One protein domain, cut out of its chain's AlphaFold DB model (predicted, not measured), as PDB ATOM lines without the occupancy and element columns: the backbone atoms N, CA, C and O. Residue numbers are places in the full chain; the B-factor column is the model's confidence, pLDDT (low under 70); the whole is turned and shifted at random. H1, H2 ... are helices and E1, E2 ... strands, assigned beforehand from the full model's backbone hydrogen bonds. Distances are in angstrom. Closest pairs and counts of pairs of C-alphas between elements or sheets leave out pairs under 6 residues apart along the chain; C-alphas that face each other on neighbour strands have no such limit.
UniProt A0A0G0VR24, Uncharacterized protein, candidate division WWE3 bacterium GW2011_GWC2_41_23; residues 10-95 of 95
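Overview. This is residues 10 to 95 of the 95 residues of an uncharacterized protein of candidate division WWE3 bacterium GW2011_GWC2_41_23 (UniProt A0A0G0VR24). A long, strongly twisted ribbon of two antiparallel strands, E3 and E4, runs along most of the rod-shaped domain; with the short strands E1, E2 and E5 at its edges it makes a sheet that curls round helix H2, while helix H1 lies along E4. The printed part has 86 residues, with five named strands followed by two named helices, in the order E1, E2, E3, E4, E5, H1, H2. The sheet is branched and its neighbour pairs are antiparallel; the class is mixed, helices and strands. The whole is compact, with a radius of gyration of the C-alphas of 13.3 A, and spans 44 by 21 by 19 A.

Arrangement. E3, residues 26 to 36, and E4, residues 41 to 53, form an antiparallel hairpin at 155 degrees, with N 31 and O 46 at 2.8 A and N 44 and O 33 at 2.7 A, within hydrogen-bond range. E3 has three neighbours in staggered pairing. On one side of it lie E1, residues 10 to 12, beside residues 33 to 35, and E2, residues 16 to 20, beside residues 27 to 30; E4 lies on the other side. E1 is antiparallel to E3, with N 11 and O 34 at 2.9 A. E2 and E3 are an antiparallel hairpin, with N 18 and O 28 at 2.8 A. E1 and E2 are apart. E5, residues 56 to 59, forms a hairpin with E4, antiparallel at 135 degrees, with N 51 and O 58 at 2.8 A. E2, E3, E4 and E5 make a meander, each strand the antiparallel neighbour of the one before. H1, residues 61 to 73, is on the sheet at a height of 8.6 A, over E4 and along the strands, at 0 degrees to E4 on the local plane; their closest C-alphas, of Ile 48 and Thr 63, are 5.9 A apart. H2, residues 83 to 94, is on the sheet too, and the sheet curls round it. The closest C-alphas of H2 and E5 are those of Trp 57 and Arg 91, 6.3 A apart; those of H2 and E1 are of Ile 12 and Phe 86, 7.0 A apart. H1 and H2 are near each other, with 5 pairs of C-alphas within 10 A. In H1 and H2 every O i to N i+4 pair is within hydrogen-bond range.

Along the chain. E4 is 36.5 A long, from C-alpha 41 at (113.150, 180.700, 124.650) to C-alpha 53 at (97.398, 175.976, 157.251), and E3 is 31.4 A. E1, E2 and E5 measure 6.4 A, 10.9 A and 9.8 A. H1 is 18.6 A long and H2 16.7 A, ending with C-alpha 94 at (94.741, 174.913, 145.218).

Size, cuts and confidence. The two C-alphas farthest apart are those of Asp 23 and Glu 38, 44.6 A. The printed part has no cut and no long link; the link from H1 to H2 is short, with 9 residues, and the others are tight. The mean pLDDT of the printed part is 91.7, and no printed residue is under 70.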
ATOM      1  N   CYS A  10     106.995 186.039 129.896       92.12
ATOM      2  CA  CYS A  10     106.791 184.874 130.740       92.12
ATOM      3  C   CYS A  10     105.372 184.340 130.537       92.12
ATOM      4  O   CYS A  10     104.390 185.053 130.755       92.12
ATOM      5  N   CYS A  11     105.268 183.067 130.164       92.44
ATOM      6  CA  CYS A  11     104.001 182.356 130.045       92.44
ATOM      7  C   CYS A  11     103.912 181.311 131.158       92.44
ATOM      8  O   CYS A  11     104.587 180.285 131.112       92.44
ATOM      9  N   ILE A  12     103.066 181.561 132.158       93.69
ATOM     10  CA  ILE A  12     102.785 180.603 133.233       93.69
ATOM     11  C   ILE A  12     101.590 179.754 132.800       93.69
ATOM     12  O   ILE A  12     100.471 180.258 132.691       93.69
ATOM     13  N   GLY A  13     101.827 178.472 132.543       92.00
ATOM     14  CA  GLY A  13     100.784 177.542 132.135       92.00
ATOM     15  C   GLY A  13      99.870 177.114 133.286       92.00
ATOM     16  O   GLY A  13      99.850 177.696 134.375       92.00
ATOM     17  N   ASN A  14      99.071 176.079 133.036       93.31
ATOM     18  CA  ASN A  14      98.123 175.577 134.025       93.31
ATOM     19  C   ASN A  14      98.839 174.714 135.075       93.31
ATOM     20  O   ASN A  14      99.520 173.757 134.701       93.31
ATOM     21  N   PRO A  15      98.686 175.023 136.374       94.06
ATOM     22  CA  PRO A  15      99.183 174.157 137.430       94.06
ATOM     23  C   PRO A  15      98.477 172.798 137.427       94.06
ATOM     24  O   PRO A  15      97.308 172.690 137.059       94.06
ATOM     25  N   SER A  16      99.184 171.772 137.888       93.56
ATOM     26  CA  SER A  16      98.647 170.430 138.108       93.56
ATOM     27  C   SER A  16      99.198 169.854 139.406       93.56
ATOM     28  O   SER A  16     100.382 170.033 139.704       93.56
ATOM     29  N   THR A  17      98.388 169.118 140.161       91.56
ATOM     30  CA  THR A  17      98.870 168.427 141.359       91.56
ATOM     31  C   THR A  17      99.629 167.170 140.956       91.56
ATOM     32  O   THR A  17      99.054 166.246 140.395       91.56
ATOM     33  N   GLU A  18     100.924 167.136 141.255       88.25
ATOM     34  CA  GLU A  18     101.796 165.988 140.986       88.25
ATOM     35  C   GLU A  18     101.667 164.931 142.086       88.25
ATOM     36  O   GLU A  18     101.677 163.730 141.828       88.25
ATOM     37  N   LYS A  19     101.548 165.374 143.344       88.19
ATOM     38  CA  LYS A  19     101.408 164.484 144.497       88.19
ATOM     39  C   LYS A  19     100.562 165.129 145.581       88.19
ATOM     40  O   LYS A  19     100.777 166.286 145.933       88.19
ATOM     41  N   ILE A  20      99.655 164.347 146.153       87.50
ATOM     42  CA  ILE A  20      98.866 164.707 147.332       87.50
ATOM     43  C   ILE A  20      99.345 163.813 148.474       87.50
ATOM     44  O   ILE A  20      99.400 162.591 148.321       87.50
ATOM     45  N   CYS A  21      99.754 164.400 149.599       85.50
ATOM     46  CA  CYS A  21     100.038 163.614 150.795       85.50
ATOM     47  C   CYS A  21      98.731 163.039 151.380       85.50
ATOM     48  O   CYS A  21      97.678 163.652 151.216       85.50
ATOM     49  N   PRO A  22      98.766 161.877 152.063       81.62
ATOM     50  CA  PRO A  22      97.559 161.169 152.519       81.62
ATOM     51  C   PRO A  22      96.668 161.978 153.469       81.62
ATOM     52  O   PRO A  22      95.464 161.764 153.536       81.62
ATOM     53  N   ASP A  23      97.266 162.920 154.191       79.88
ATOM     54  CA  ASP A  23      96.618 163.873 155.088       79.88
ATOM     55  C   ASP A  23      95.930 165.035 154.347       79.88
ATOM     56  O   ASP A  23      95.277 165.860 154.973       79.88
ATOM     57  N   ASN A  24      96.065 165.119 153.018       79.50
ATOM     58  CA  ASN A  24      95.548 166.177 152.139       79.50
ATOM     59  C   ASN A  24      95.980 167.611 152.526       79.50
ATOM     60  O   ASN A  24      95.467 168.593 151.991       79.50
ATOM     61  N   ILE A  25      96.939 167.738 153.443       86.69
ATOM     62  CA  ILE A  25      97.465 169.014 153.931       86.69
ATOM     63  C   ILE A  25      98.657 169.458 153.088       86.69
ATOM     64  O   ILE A  25      98.884 170.653 152.947       86.69
ATOM     65  N   LYS A  26      99.425 168.533 152.504       89.38
ATOM     66  CA  LYS A  26     100.617 168.855 151.707       89.38
ATOM     67  C   LYS A  26     100.460 168.394 150.274       89.38
ATOM     68  O   LYS A  26     100.234 167.213 150.018       89.38
ATOM     69  N   HIS A  27     100.594 169.325 149.342       92.00
ATOM     70  CA  HIS A  27     100.496 169.076 147.910       92.00
ATOM     71  C   HIS A  27     101.813 169.463 147.238       92.00
ATOM     72  O   HIS A  27     102.441 170.465 147.582       92.00
ATOM     73  N   LEU A  28     102.240 168.662 146.268       93.50
ATOM     74  CA  LEU A  28     103.281 169.029 145.319       93.50
ATOM     75  C   LEU A  28     102.594 169.452 144.027       93.50
ATOM     76  O   LEU A  28     101.944 168.634 143.378       93.50
ATOM     77  N   VAL A  29     102.734 170.721 143.665       94.50
ATOM     78  CA  VAL A  29     102.157 171.283 142.444       94.50
ATOM     79  C   VAL A  29     103.256 171.419 141.402       94.50
ATOM     80  O   VAL A  29     104.336 171.931 141.693       94.50
ATOM     81  N   LYS A  30     102.976 170.962 140.187       95.25
ATOM     82  CA  LYS A  30     103.808 171.134 138.998       95.25
ATOM     83  C   LYS A  30     103.212 172.230 138.123       95.25
ATOM     84  O   LYS A  30     102.001 172.249 137.915       95.25
ATOM     85  N   ILE A  31     104.047 173.136 137.625       95.38
ATOM     86  CA  ILE A  31     103.631 174.276 136.805       95.38
ATOM     87  C   ILE A  31     104.600 174.422 135.630       95.38
ATOM     88  O   ILE A  31     105.789 174.663 135.864       95.38
ATOM     89  N   PRO A  32     104.120 174.294 134.381       95.75
ATOM     90  CA  PRO A  32     104.915 174.634 133.214       95.75
ATOM     91  C   PRO A  32     105.049 176.152 133.093       95.75
ATOM     92  O   PRO A  32     104.072 176.889 133.249       95.75
ATOM     93  N   VAL A  33     106.262 176.617 132.820       95.69
ATOM     94  CA  VAL A  33     106.581 178.031 132.627       95.69
ATOM     95  C   VAL A  33     107.487 178.179 131.419       95.69
ATOM     96  O   VAL A  33     108.534 177.547 131.353       95.69
ATOM     97  N   THR A  34     107.124 179.051 130.492       95.44
ATOM     98  CA  THR A  34     107.989 179.422 129.369       95.44
ATOM     99  C   THR A  34     108.584 180.795 129.639       95.44
ATOM    100  O   THR A  34     107.838 181.755 129.844       95.44
ATOM    101  N   LEU A  35     109.912 180.890 129.637       95.00
ATOM    102  CA  LEU A  35     110.642 182.153 129.718       95.00
ATOM    103  C   LEU A  35     111.224 182.489 128.350       95.00
ATOM    104  O   LEU A  35     111.790 181.629 127.674       95.00
ATOM    105  N   ILE A  36     111.070 183.746 127.953       93.88
ATOM    106  CA  ILE A  36     111.514 184.260 126.663       93.88
ATOM    107  C   ILE A  36     112.403 185.473 126.930       93.88
ATOM    108  O   ILE A  36     111.971 186.436 127.569       93.88
ATOM    109  N   SER A  37     113.631 185.428 126.428       93.31
ATOM    110  CA  SER A  37     114.552 186.559 126.334       93.31
ATOM    111  C   SER A  37     114.832 186.890 124.865       93.31
ATOM    112  O   SER A  37     114.275 186.274 123.957       93.31
ATOM    113  N   GLU A  38     115.692 187.875 124.613       90.56
ATOM    114  CA  GLU A  38     116.102 188.229 123.247       90.56
ATOM    115  C   GLU A  38     116.932 187.129 122.572       90.56
ATOM    116  O   GLU A  38     116.876 186.975 121.355       90.56
ATOM    117  N   ALA A  39     117.679 186.352 123.359       89.06
ATOM    118  CA  ALA A  39     118.594 185.334 122.853       89.06
ATOM    119  C   ALA A  39     118.003 183.916 122.864       89.06
ATOM    120  O   ALA A  39     118.428 183.072 122.076       89.06
ATOM    121  N   GLN A  40     117.060 183.622 123.767       88.75
ATOM    122  CA  GLN A  40     116.559 182.261 123.955       88.75
ATOM    123  C   GLN A  40     115.113 182.200 124.448       88.75
ATOM    124  O   GLN A  40     114.625 183.062 125.174       88.75
ATOM    125  N   THR A  41     114.434 181.116 124.079       94.19
ATOM    126  CA  THR A  41     113.150 180.700 124.650       94.19
ATOM    127  C   THR A  41     113.345 179.351 125.314       94.19
ATOM    128  O   THR A  41     113.881 178.436 124.689       94.19
ATOM    129  N   LYS A  42     112.921 179.221 126.573       94.62
ATOM    130  CA  LYS A  42     113.089 177.987 127.335       94.62
ATOM    131  C   LYS A  42     111.842 177.640 128.132       94.62
ATOM    132  O   LYS A  42     111.224 178.497 128.762       94.62
ATOM    133  N   GLU A  43     111.490 176.363 128.098       94.56
ATOM    134  CA  GLU A  43     110.400 175.796 128.880       94.56
ATOM    135  C   GLU A  43     110.939 175.147 130.155       94.56
ATOM    136  O   GLU A  43     111.912 174.393 130.141       94.56
ATOM    137  N   PHE A  44     110.267 175.435 131.259       94.25
ATOM    138  CA  PHE A  44     110.569 174.965 132.596       94.25
ATOM    139  C   PHE A  44     109.381 174.204 133.159       94.25
ATOM    140  O   PHE A  44     108.224 174.557 132.935       94.25
ATOM    141  N   LEU A  45     109.674 173.193 133.970       94.94
ATOM    142  CA  LEU A  45     108.693 172.547 134.832       94.94
ATOM    143  C   LEU A  45     109.067 172.841 136.277       94.94
ATOM    144  O   LEU A  45     109.945 172.195 136.849       94.94
ATOM    145  N   PHE A  46     108.397 173.827 136.867       94.94
ATOM    146  CA  PHE A  46     108.605 174.168 138.264       94.94
ATOM    147  C   PHE A  46     107.734 173.309 139.165       94.94
ATOM    148  O   PHE A  46     106.542 173.119 138.928       94.94
ATOM    149  N   TYR A  47     108.344 172.826 140.239       93.94
ATOM    150  CA  TYR A  47     107.678 172.058 141.277       93.94
ATOM    151  C   TYR A  47     107.654 172.900 142.539       93.94
ATOM    152  O   TYR A  47     108.703 173.332 143.005       93.94
ATOM    153  N   ILE A  48     106.473 173.123 143.103       94.25
ATOM    154  CA  ILE A  48     106.280 173.903 144.321       94.25
ATOM    155  C   ILE A  48     105.528 173.069 145.350       94.25
ATOM    156  O   ILE A  48     104.476 172.491 145.083       94.25
ATOM    157  N   GLN A  49     106.100 172.988 146.545       92.88
ATOM    158  CA  GLN A  49     105.418 172.388 147.683       92.88
ATOM    159  C   GLN A  49     104.475 173.429 148.279       92.88
ATOM    160  O   GLN A  49     104.882 174.561 148.540       92.88
ATOM    161  N   ALA A  50     103.234 173.029 148.509       93.19
ATOM    162  CA  ALA A  50     102.227 173.816 149.192       93.19
ATOM    163  C   ALA A  50     101.721 173.041 150.408       93.19
ATOM    164  O   ALA A  50     101.545 171.824 150.352       93.19
ATOM    165  N   SER A  51     101.520 173.742 151.516       92.31
ATOM    166  CA  SER A  51     100.942 173.190 152.739       92.31
ATOM    167  C   SER A  51      99.705 173.987 153.120       92.31
ATOM    168  O   SER A  51      99.682 175.209 152.983       92.31
ATOM    169  N   ARG A  52      98.666 173.306 153.583       90.50
ATOM    170  CA  ARG A  52      97.427 173.921 154.030       90.50
ATOM    171  C   ARG A  52      97.517 174.224 155.520       90.50
ATOM    172  O   ARG A  52      97.598 173.316 156.340       90.50
ATOM    173  N   THR A  53      97.433 175.500 155.867       87.56
ATOM    174  CA  THR A  53      97.398 175.976 157.251       87.56
ATOM    175  C   THR A  53      96.014 176.582 157.497       87.56
ATOM    176  O   THR A  53      95.716 177.710 157.099       87.56
ATOM    177  N   GLY A  54      95.110 175.786 158.079       84.88
ATOM    178  CA  GLY A  54      93.692 176.138 158.231       84.88
ATOM    179  C   GLY A  54      92.963 176.249 156.883       84.88
ATOM    180  O   GLY A  54      92.849 175.276 156.136       84.88
ATOM    181  N   ASN A  55      92.476 177.452 156.561       83.75
ATOM    182  CA  ASN A  55      91.769 177.747 155.304       83.75
ATOM    183  C   ASN A  55      92.668 178.355 154.217       83.75
ATOM    184  O   ASN A  55      92.158 178.813 153.200       83.75
ATOM    185  N   LYS A  56      93.987 178.413 154.428       88.31
ATOM    186  CA  LYS A  56      94.927 179.036 153.488       88.31
ATOM    187  C   LYS A  56      95.992 178.048 153.033       88.31
ATOM    188  O   LYS A  56      96.445 177.212 153.809       88.31
ATOM    189  N   TRP A  57      96.418 178.203 151.783       90.94
ATOM    190  CA  TRP A  57      97.574 177.510 151.225       90.94
ATOM    191  C   TRP A  57      98.833 178.363 151.348       90.94
ATOM    192  O   TRP A  57      98.917 179.481 150.827       90.94
ATOM    193  N   GLU A  58      99.832 177.810 152.016       92.19
ATOM    194  CA  GLU A  58     101.160 178.382 152.174       92.19
ATOM    195  C   GLU A  58     102.134 177.685 151.230       92.19
ATOM    196  O   GLU A  58     102.207 176.458 151.165       92.19
ATOM    197  N   LEU A  59     102.884 178.476 150.466       93.00
ATOM    198  CA  LEU A  59     103.881 177.966 149.530       93.00
ATOM    199  C   LEU A  59     105.224 177.853 150.242       93.00
ATOM    200  O   LEU A  59     105.646 178.774 150.940       93.00
ATOM    201  N   HIS A  60     105.903 176.730 150.051       92.75
ATOM    202  CA  HIS A  60     107.164 176.444 150.714       92.75
ATOM    203  C   HIS A  60     108.279 177.356 150.178       92.75
ATOM    204  O   HIS A  60     108.748 177.194 149.048       92.75
ATOM    205  N   GLY A  61     108.716 178.306 151.009       90.62
ATOM    206  CA  GLY A  61     109.739 179.305 150.674       90.62
ATOM    207  C   GLY A  61     111.025 178.723 150.071       90.62
ATOM    208  O   GLY A  61     111.418 179.159 148.992       90.62
ATOM    209  N   PRO A  62     111.641 177.681 150.663       92.56
ATOM    210  CA  PRO A  62     112.853 177.075 150.105       92.56
ATOM    211  C   PRO A  62     112.687 176.546 148.678       92.56
ATOM    212  O   PRO A  62     113.650 176.490 147.917       92.56
ATOM    213  N   THR A  63     111.475 176.150 148.294       91.81
ATOM    214  CA  THR A  63     111.204 175.680 146.937       91.81
ATOM    215  C   THR A  63     111.091 176.847 145.949       91.81
ATOM    216  O   THR A  63     111.524 176.711 144.810       91.81
ATOM    217  N   LEU A  64     110.616 178.020 146.386       93.00
ATOM    218  CA  LEU A  64     110.680 179.253 145.586       93.00
ATOM    219  C   LEU A  64     112.132 179.685 145.339       93.00
ATOM    220  O   LEU A  64     112.483 180.044 144.220       93.00
ATOM    221  N   GLU A  65     112.995 179.564 146.348       93.88
ATOM    222  CA  GLU A  65     114.424 179.867 146.201       93.88
ATOM    223  C   GLU A  65     115.132 178.888 145.255       93.88
ATOM    224  O   GLU A  65     116.018 179.281 144.497       93.88
ATOM    225  N   LYS A  66     114.715 177.615 145.229       93.56
ATOM    226  CA  LYS A  66     115.193 176.657 144.218       93.56
ATOM    227  C   LYS A  66     114.785 177.066 142.805       93.56
ATOM    228  O   LYS A  66     115.613 176.977 141.909       93.56
ATOM    229  N   ILE A  67     113.555 177.545 142.615       94.00
ATOM    230  CA  ILE A  67     113.090 178.053 141.315       94.00
ATOM    231  C   ILE A  67     113.930 179.266 140.886       94.00
ATOM    232  O   ILE A  67     114.395 179.299 139.752       94.00
ATOM    233  N   ARG A  68     114.211 180.219 141.791       94.50
ATOM    234  CA  ARG A  68     115.122 181.349 141.506       94.50
ATOM    235  C   ARG A  68     116.486 180.877 141.015       94.50
ATOM    236  O   ARG A  68     116.982 181.381 140.011       94.50
ATOM    237  N   LYS A  69     117.078 179.901 141.709       94.75
ATOM    238  CA  LYS A  69     118.377 179.334 141.326       94.75
ATOM    239  C   LYS A  69     118.321 178.653 139.965       94.75
ATOM    240  O   LYS A  69     119.199 178.913 139.162       94.75
ATOM    241  N   GLN A  70     117.276 177.875 139.683       93.62
ATOM    242  CA  GLN A  70     117.099 177.236 138.376       93.62
ATOM    243  C   GLN A  70     117.012 178.256 137.237       93.62
ATOM    244  O   GLN A  70     117.654 178.071 136.215       93.62
ATOM    245  N   ILE A  71     116.263 179.348 137.419       93.69
ATOM    246  CA  ILE A  71     116.172 180.429 136.423       93.69
ATOM    247  C   ILE A  71     117.563 181.035 136.165       93.69
ATOM    248  O   ILE A  71     117.967 181.186 135.014       93.69
ATOM    249  N   MET A  72     118.318 181.307 137.234       93.81
ATOM    250  CA  MET A  72     119.664 181.882 137.156       93.81
ATOM    251  C   MET A  72     120.695 180.935 136.523       93.81
ATOM    252  O   MET A  72     121.481 181.358 135.681       93.81
ATOM    253  N   GLU A  73     120.692 179.655 136.904       92.75
ATOM    254  CA  GLU A  73     121.565 178.613 136.337       92.75
ATOM    255  C   GLU A  73     121.342 178.441 134.831       92.75
ATOM    256  O   GLU A  73     122.257 178.069 134.101       92.75
ATOM    257  N   GLU A  74     120.140 178.769 134.370       90.94
ATOM    258  CA  GLU A  74     119.713 178.645 132.979       90.94
ATOM    259  C   GLU A  74     119.918 179.937 132.178       90.94
ATOM    260  O   GLU A  74     119.510 180.057 131.019       90.94
ATOM    261  N   GLY A  75     120.611 180.898 132.793       91.56
ATOM    262  CA  GLY A  75     121.055 182.130 132.162       91.56
ATOM    263  C   GLY A  75     119.978 183.205 132.075       91.56
ATOM    264  O   GLY A  75     120.126 184.113 131.266       91.56
ATOM    265  N   PHE A  76     118.908 183.121 132.867       93.06
ATOM    266  CA  PHE A  76     117.878 184.158 132.957       93.06
ATOM    267  C   PHE A  76     118.019 184.970 134.243       93.06
ATOM    268  O   PHE A  76     118.431 184.449 135.280       93.06
ATOM    269  N   GLU A  77     117.629 186.240 134.201       93.06
ATOM    270  CA  GLU A  77     117.627 187.103 135.377       93.06
ATOM    271  C   GLU A  77     116.394 186.803 136.261       93.06
ATOM    272  O   GLU A  77     115.254 187.022 135.845       93.06
ATOM    273  N   PRO A  78     116.565 186.257 137.482       91.50
ATOM    274  CA  PRO A  78     115.435 185.834 138.309       91.50
ATOM    275  C   PRO A  78     114.630 187.007 138.884       91.50
ATOM    276  O   PRO A  78     113.519 186.786 139.362       91.50
ATOM    277  N   GLU A  79     115.170 188.227 138.881       91.44
ATOM    278  CA  GLU A  79     114.458 189.422 139.355       91.44
ATOM    279  C   GLU A  79     113.344 189.857 138.395       91.44
ATOM    280  O   GLU A  79     112.300 190.319 138.853       91.44
ATOM    281  N   ASP A  80     113.500 189.591 137.095       92.00
ATOM    282  CA  ASP A  80     112.467 189.852 136.086       92.00
ATOM    283  C   ASP A  80     111.302 188.853 136.150       92.00
ATOM    284  O   ASP A  80     110.217 189.085 135.603       92.00
ATOM    285  N   PHE A  81     111.494 187.708 136.809       92.69
ATOM    286  CA  PHE A  81     110.438 186.715 136.931       92.69
ATOM    287  C   PHE A  81     109.375 187.174 137.933       92.69
ATOM    288  O   PHE A  81     109.638 187.363 139.123       92.69
ATOM    289  N   ASN A  82     108.122 187.269 137.478       92.00
ATOM    290  CA  ASN A  82     107.006 187.675 138.328       92.00
ATOM    291  C   ASN A  82     106.587 186.560 139.308       92.00
ATOM    292  O   ASN A  82     105.601 185.840 139.113       92.00
ATOM    293  N   PHE A  83     107.338 186.442 140.406       92.25
ATOM    294  CA  PHE A  83     107.081 185.479 141.474       92.25
ATOM    295  C   PHE A  83     105.727 185.689 142.152       92.25
ATOM    296  O   PHE A  83     105.137 184.712 142.609       92.25
ATOM    297  N   GLU A  84     105.213 186.916 142.242       92.38
ATOM    298  CA  GLU A  84     103.899 187.160 142.848       92.38
ATOM    299  C   GLU A  84     102.770 186.593 141.986       92.38
ATOM    300  O   GLU A  84     101.890 185.902 142.506       92.38
ATOM    301  N   LEU A  85     102.833 186.786 140.665       91.69
ATOM    302  CA  LEU A  85     101.881 186.187 139.732       91.69
ATOM    303  C   LEU A  85     101.969 184.658 139.759       91.69
ATOM    304  O   LEU A  85     100.938 183.988 139.835       91.69
ATOM    305  N   PHE A  86     103.187 184.106 139.772       93.75
ATOM    306  CA  PHE A  86     103.405 182.668 139.921       93.75
ATOM    307  C   PHE A  86     102.751 182.135 141.202       93.75
ATOM    308  O   PHE A  86     101.905 181.244 141.134       93.75
ATOM    309  N   LYS A  87     103.060 182.730 142.365       93.12
ATOM    310  CA  LYS A  87     102.471 182.358 143.663       93.12
ATOM    311  C   LYS A  87     100.944 182.464 143.649       93.12
ATOM    312  O   LYS A  87     100.267 181.576 144.168       93.12
ATOM    313  N   CYS A  88     100.401 183.531 143.063       92.50
ATOM    314  CA  CYS A  88      98.963 183.744 142.921       92.50
ATOM    315  C   CYS A  88      98.308 182.617 142.110       92.50
ATOM    316  O   CYS A  88      97.323 182.029 142.553       92.50
ATOM    317  N   ARG A  89      98.906 182.239 140.973       92.56
ATOM    318  CA  ARG A  89      98.409 181.153 140.118       92.56
ATOM    319  C   ARG A  89      98.371 179.813 140.853       92.56
ATOM    320  O   ARG A  89      97.381 179.098 140.738       92.56
ATOM    321  N   VAL A  90      99.401 179.504 141.645       93.00
ATOM    322  CA  VAL A  90      99.460 178.266 142.445       93.00
ATOM    323  C   VAL A  90      98.352 178.240 143.494       93.00
ATOM    324  O   VAL A  90      97.645 177.248 143.627       93.00
ATOM    325  N   ARG A  91      98.181 179.342 144.234       92.19
ATOM    326  CA  ARG A  91      97.157 179.441 145.282       92.19
ATOM    327  C   ARG A  91      95.745 179.346 144.710       92.19
ATOM    328  O   ARG A  91      94.925 178.650 145.289       92.19
ATOM    329  N   ASN A  92      95.482 179.990 143.572       92.50
ATOM    330  CA  ASN A  92      94.184 179.912 142.896       92.50
ATOM    331  C   ASN A  92      93.864 178.508 142.380       92.50
ATOM    332  O   ASN A  92      92.698 178.163 142.294       92.50
ATOM    333  N   PHE A  93      94.874 177.716 142.024       92.62
ATOM    334  CA  PHE A  93      94.678 176.321 141.632       92.62
ATOM    335  C   PHE A  93      94.371 175.399 142.824       92.62
ATOM    336  O   PHE A  93      93.685 174.398 142.665       92.62
ATOM    337  N   LEU A  94      94.905 175.717 144.005       89.31
ATOM    338  CA  LEU A  94      94.741 174.913 145.218       89.31
ATOM    339  C   LEU A  94      93.450 175.223 146.002       89.31
ATOM    340  O   LEU A  94      93.075 174.439 146.879       89.31
ATOM    341  N   ASN A  95      92.817 176.369 145.738       85.62
ATOM    342  CA  ASN A  95      91.529 176.772 146.316       85.62
ATOM    343  C   ASN A  95      90.361 176.188 145.522       85.62
ATOM    344  O   ASN A  95      89.394 175.753 146.184       85.62
TER     345      ASN A  95